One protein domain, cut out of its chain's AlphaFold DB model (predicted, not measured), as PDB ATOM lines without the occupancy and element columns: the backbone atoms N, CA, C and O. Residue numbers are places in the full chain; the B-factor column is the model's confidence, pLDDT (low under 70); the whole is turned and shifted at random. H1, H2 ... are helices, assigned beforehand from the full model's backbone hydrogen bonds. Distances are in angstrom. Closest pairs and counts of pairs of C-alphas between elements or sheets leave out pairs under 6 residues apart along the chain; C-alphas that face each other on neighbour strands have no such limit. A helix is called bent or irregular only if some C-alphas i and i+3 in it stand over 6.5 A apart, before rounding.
ATOM      1  N   PHE A 268     194.763 223.279 221.451       87.12
ATOM      2  CA  PHE A 268     194.536 223.119 220.008       87.12
ATOM      3  C   PHE A 268     195.806 223.288 219.171       87.12
ATOM      4  O   PHE A 268     196.054 222.492 218.273       87.12
ATOM      5  N   GLY A 269     196.618 224.308 219.469       87.12
ATOM      6  CA  GLY A 269     197.851 224.560 218.719       87.12
ATOM      7  C   GLY A 269     198.861 223.423 218.858       87.12
ATOM      8  O   GLY A 269     199.448 223.002 217.869       87.12
ATOM      9  N   ARG A 270     199.017 222.891 220.075       90.25
ATOM     10  CA  ARG A 270     199.929 221.778 220.338       90.25
ATOM     11  C   ARG A 270     199.403 220.473 219.747       90.25
ATOM     12  O   ARG A 270     200.146 219.796 219.055       90.25
ATOM     13  N   ASN A 271     198.126 220.159 219.968       91.31
ATOM     14  CA  ASN A 271     197.511 218.937 219.451       91.31
ATOM     15  C   ASN A 271     197.555 218.895 217.915       91.31
ATOM     16  O   ASN A 271     197.727 217.826 217.342       91.31
ATOM     17  N   LEU A 272     197.426 220.049 217.247       91.31
ATOM     18  CA  LEU A 272     197.577 220.142 215.795       91.31
ATOM     19  C   LEU A 272     199.020 219.879 215.344       91.31
ATOM     20  O   LEU A 272     199.214 219.149 214.377       91.31
ATOM     21  N   ASP A 273     200.016 220.463 216.017       90.88
ATOM     22  CA  ASP A 273     201.428 220.211 215.700       90.88
ATOM     23  C   ASP A 273     201.780 218.724 215.904       90.88
ATOM     24  O   ASP A 273     202.409 218.130 215.029       90.88
ATOM     25  N   ASP A 274     201.318 218.114 217.003       94.69
ATOM     26  CA  ASP A 274     201.525 216.690 217.303       94.69
ATOM     27  C   ASP A 274     200.845 215.795 216.241       94.69
ATOM     28  O   ASP A 274     201.484 214.904 215.681       94.69
ATOM     29  N   ALA A 275     199.589 216.079 215.872       95.31
ATOM     30  CA  ALA A 275     198.863 215.321 214.847       95.31
ATOM     31  C   ALA A 275     199.510 215.428 213.456       95.31
ATOM     32  O   ALA A 275     199.667 214.423 212.766       95.31
ATOM     33  N   LEU A 276     199.931 216.633 213.046       94.88
ATOM     34  CA  LEU A 276     200.644 216.827 211.780       94.88
ATOM     35  C   LEU A 276     201.971 216.073 211.764       94.88
ATOM     36  O   LEU A 276     202.348 215.512 210.736       94.88
ATOM     37  N   HIS A 277     202.689 216.075 212.885       95.19
ATOM     38  CA  HIS A 277     203.942 215.348 213.002       95.19
ATOM     39  C   HIS A 277     203.727 213.835 212.833       95.19
ATOM     40  O   HIS A 277     204.456 213.199 212.067       95.19
ATOM     41  N   ASP A 278     202.704 213.271 213.477       96.25
ATOM     42  CA  ASP A 278     202.367 211.847 213.368       96.25
ATOM     43  C   ASP A 278     201.899 211.464 211.952       96.25
ATOM     44  O   ASP A 278     202.415 210.501 211.373       96.25
ATOM     45  N   ASP A 279     201.009 212.252 211.340       95.75
ATOM     46  CA  ASP A 279     200.536 212.030 209.966       95.75
ATOM     47  C   ASP A 279     201.682 212.111 208.945       95.75
ATOM     48  O   ASP A 279     201.794 211.290 208.026       95.75
ATOM     49  N   PHE A 280     202.591 213.074 209.101       96.81
ATOM     50  CA  PHE A 280     203.749 213.198 208.215       96.81
ATOM     51  C   PHE A 280     204.748 212.064 208.416       96.81
ATOM     52  O   PHE A 280     205.329 211.587 207.438       96.81
ATOM     53  N   ALA A 281     204.909 211.567 209.644       96.12
ATOM     54  CA  ALA A 281     205.726 210.391 209.910       96.12
ATOM     55  C   ALA A 281     205.163 209.131 209.227       96.12
ATOM     56  O   ALA A 281     205.949 208.288 208.783       96.12
ATOM     57  N   LEU A 282     203.836 209.000 209.097       96.44
ATOM     58  CA  LEU A 282     203.215 207.935 208.298       96.44
ATOM     59  C   LEU A 282     203.567 208.076 206.812       96.44
ATOM     60  O   LEU A 282     204.002 207.102 206.198       96.44
ATOM     61  N   CYS A 283     203.466 209.285 206.249       96.69
ATOM     62  CA  CYS A 283     203.837 209.526 204.851       96.69
ATOM     63  C   CYS A 283     205.311 209.203 204.570       96.69
ATOM     64  O   CYS A 283     205.624 208.545 203.581       96.69
ATOM     65  N   THR A 284     206.220 209.605 205.459       95.88
ATOM     66  CA  THR A 284     207.657 209.329 205.315       95.88
ATOM     67  C   THR A 284     207.966 207.828 205.327       95.88
ATOM     68  O   THR A 284     208.903 207.386 204.664       95.88
ATOM     69  N   LYS A 285     207.183 207.023 206.059       96.31
ATOM     70  CA  LYS A 285     207.337 205.559 206.111       96.31
ATOM     71  C   LYS A 285     206.734 204.844 204.900       96.31
ATOM     72  O   LYS A 285     207.200 203.759 204.561       96.31
ATOM     73  N   GLU A 286     205.719 205.422 204.264       97.88
ATOM     74  CA  GLU A 286     205.028 204.840 203.112       97.88
ATOM     75  C   GLU A 286     205.790 205.143 201.807       97.88
ATOM     76  O   GLU A 286     205.826 206.303 201.386       97.88
ATOM     77  N   PRO A 287     206.380 204.149 201.107       97.81
ATOM     78  CA  PRO A 287     207.259 204.404 199.964       97.81
ATOM     79  C   PRO A 287     206.616 205.235 198.850       97.81
ATOM     80  O   PRO A 287     207.285 206.080 198.250       97.81
ATOM     81  N   ALA A 288     205.326 205.022 198.570       97.81
ATOM     82  CA  ALA A 288     204.609 205.800 197.564       97.81
ATOM     83  C   ALA A 288     204.446 207.271 197.985       97.81
ATOM     84  O   ALA A 288     204.644 208.171 197.166       97.81
ATOM     85  N   CYS A 289     204.141 207.514 199.262       97.38
ATOM     86  CA  CYS A 289     203.966 208.856 199.810       97.38
ATOM     87  C   CYS A 289     205.311 209.582 199.924       97.38
ATOM     88  O   CYS A 289     205.458 210.678 199.391       97.38
ATOM     89  N   HIS A 290     206.332 208.935 200.492       97.06
ATOM     90  CA  HIS A 290     207.683 209.487 200.581       97.06
ATOM     91  C   HIS A 290     208.272 209.804 199.199       97.06
ATOM     92  O   HIS A 290     208.887 210.849 199.008       97.06
ATOM     93  N   LYS A 291     208.044 208.959 198.184       97.62
ATOM     94  CA  LYS A 291     208.466 209.265 196.807       97.62
ATOM     95  C   LYS A 291     207.773 210.513 196.245       97.62
ATOM     96  O   LYS A 291     208.391 211.246 195.478       97.62
ATOM     97  N   ALA A 292     206.502 210.731 196.583       96.62
ATOM     98  CA  ALA A 292     205.722 211.862 196.089       96.62
ATOM     99  C   ALA A 292     206.009 213.172 196.845       96.62
ATOM    100  O   ALA A 292     206.031 214.234 196.226       96.62
ATOM    101  N   PHE A 293     206.234 213.103 198.160       95.19
ATOM    102  CA  PHE A 293     206.251 214.274 199.047       95.19
ATOM    103  C   PHE A 293     207.552 214.453 199.847       95.19
ATOM    104  O   PHE A 293     207.728 215.489 200.485       95.19
ATOM    105  N   GLY A 294     208.478 213.492 199.801       95.19
ATOM    106  CA  GLY A 294     209.720 213.517 200.573       95.19
ATOM    107  C   GLY A 294     209.450 213.450 202.074       95.19
ATOM    108  O   GLY A 294     208.716 212.577 202.526       95.19
ATOM    109  N   ASP A 295     210.036 214.392 202.819       94.94
ATOM    110  CA  ASP A 295     209.748 214.649 204.234       94.94
ATOM    111  C   ASP A 295     208.811 215.874 204.352       94.94
ATOM    112  O   ASP A 295     209.265 217.028 204.240       94.94
ATOM    113  N   PRO A 296     207.500 215.661 204.571       95.38
ATOM    114  CA  PRO A 296     206.537 216.753 204.637       95.38
ATOM    115  C   PRO A 296     206.738 217.654 205.862       95.38
ATOM    116  O   PRO A 296     206.425 218.845 205.797       95.38
ATOM    117  N   TRP A 297     207.309 217.137 206.956       94.50
ATOM    118  CA  TRP A 297     207.553 217.922 208.167       94.50
ATOM    119  C   TRP A 297     208.660 218.945 207.946       94.50
ATOM    120  O   TRP A 297     208.466 220.145 208.166       94.50
ATOM    121  N   THR A 298     209.798 218.499 207.414       94.50
ATOM    122  CA  THR A 298     210.886 219.407 207.034       94.50
ATOM    123  C   THR A 298     210.407 220.431 206.002       94.50
ATOM    124  O   THR A 298     210.716 221.622 206.122       94.50
ATOM    125  N   THR A 299     209.590 220.005 205.035       94.50
ATOM    126  CA  THR A 299     208.996 220.893 204.024       94.50
ATOM    127  C   THR A 299     208.104 221.970 204.656       94.50
ATOM    128  O   THR A 299     208.243 223.153 204.332       94.50
ATOM    129  N   LEU A 300     207.238 221.605 205.609       93.25
ATOM    130  CA  LEU A 300     206.394 222.550 206.347       93.25
ATOM    131  C   LEU A 300     207.230 223.572 207.132       93.25
ATOM    132  O   LEU A 300     206.945 224.772 207.089       93.25
ATOM    133  N   LEU A 301     208.281 223.132 207.828       92.69
ATOM    134  CA  LEU A 301     209.158 224.030 208.586       92.69
ATOM    135  C   LEU A 301     209.913 225.006 207.675       92.69
ATOM    136  O   LEU A 301     210.026 226.196 207.994       92.69
ATOM    137  N   GLN A 302     210.392 224.534 206.523       93.25
ATOM    138  CA  GLN A 302     211.011 225.386 205.508       93.25
ATOM    139  C   GLN A 302     210.015 226.413 204.966       93.25
ATOM    140  O   GLN A 302     210.343 227.598 204.895       93.25
ATOM    141  N   LEU A 303     208.782 225.993 204.664       90.69
ATOM    142  CA  LEU A 303     207.718 226.891 204.225       90.69
ATOM    143  C   LEU A 303     207.421 227.965 205.279       90.69
ATOM    144  O   LEU A 303     207.412 229.149 204.943       90.69
ATOM    145  N   LYS A 304     207.259 227.592 206.556       89.44
ATOM    146  CA  LYS A 304     207.049 228.547 207.663       89.44
ATOM    147  C   LYS A 304     208.195 229.560 207.755       89.44
ATOM    148  O   LYS A 304     207.946 230.762 207.846       89.44
ATOM    149  N   LYS A 305     209.451 229.104 207.675       90.50
ATOM    150  CA  LYS A 305     210.641 229.974 207.708       90.50
ATOM    151  C   LYS A 305     210.709 230.915 206.503       90.50
ATOM    152  O   LYS A 305     211.112 232.067 206.653       90.50
ATOM    153  N   ASN A 306     210.315 230.434 205.327       88.94
ATOM    154  CA  ASN A 306     210.287 231.228 204.105       88.94
ATOM    155  C   ASN A 306     209.189 232.290 204.164       88.94
ATOM    156  O   ASN A 306     209.484 233.457 203.929       88.94
ATOM    157  N   LEU A 307     207.969 231.923 204.562       86.94
ATOM    158  CA  LEU A 307     206.843 232.853 204.694       86.94
ATOM    159  C   LEU A 307     207.068 233.911 205.781       86.94
ATOM    160  O   LEU A 307     206.593 235.034 205.639       86.94
ATOM    161  N   ALA A 308     207.832 233.592 206.831       83.25
ATOM    162  CA  ALA A 308     208.216 234.566 207.852       83.25
ATOM    163  C   ALA A 308     209.151 235.670 207.319       83.25
ATOM    164  O   ALA A 308     209.189 236.764 207.880       83.25
ATOM    165  N   LYS A 309     209.913 235.390 206.255       85.81
ATOM    166  CA  LYS A 309     210.824 236.352 205.610       85.81
ATOM    167  C   LYS A 309     210.201 237.011 204.383       85.81
ATOM    168  O   LYS A 309     210.400 238.198 204.155       85.81
TER     169      LYS A 309
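This is residues 268 to 309 of the 331 residues of the protein "Cysteine proteinase" of mine drainage metagenome (UniProt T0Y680). Two longer helices, H1 and H3, open as a V, and the short helix H2 makes the turn at its closed end. The end of H3, residues 301 to 309, sticks out free, and the whole is flat, spanning 31 by 25 by 8 A along its three main axes. The printed part has 42 residues with three named helices, in the order H1, H2, H3, and no named strand; its class is all helix. It is only just loose, close to compact, with a radius of gyration of the C-alphas of 11.3 A.

H1, residues 268 to 285, and H2, residues 287 to 293, touch only at the corner by their link, where the C-alphas of Thr 284 and His 290, their closest, are 4.7 A apart. Of H1, residues 283 to 284 alone touch H2. The two run opposite ways at a steep tilt of 55 degrees. H2 and H3, residues 296 to 309, meet only through their link. H3 touches H1 with residues 296 to 297 alone, and H1 touches H3 with residues 276 to 284 alone. The closest C-alphas of H1 and H3 are those of Phe 280 and Pro 296, 5.8 A apart. These two helices run opposite ways at a steep tilt of 50 degrees. In H1 and H2 every pair of O of residue i and N of residue i+4 is within hydrogen-bond range; in H3, 9 of 10 are.

H1 runs from Phe 268, with its C-alpha at (194.536, 223.119, 220.008), to Lys 285, 25.8 A from first to last C-alpha. H2 follows from Pro 287, with its C-alpha at (207.259, 204.404, 199.964), to Phe 293. H3 runs from Pro 296 to Lys 309, 20.1 A from first to last C-alpha, and its last C-alpha is at (210.824, 236.352, 205.610). No helix is bent.

The two C-alphas farthest apart are those of Pro 287 and Lys 309, at 32.6 A, and the first and last printed C-alphas, those of Phe 268 and Lys 309, are 25.5 A apart. Without residues 301 to 309, which stand free, the body has 33 residues and spans 30 by 15 by 8 A. The printed part has no cut. The link from H1 to H2, of 1 residue, is tight, and so is the link from H2 to H3, of 2 residues. The mean pLDDT of the printed part is 93.6, and no printed residue is under 70.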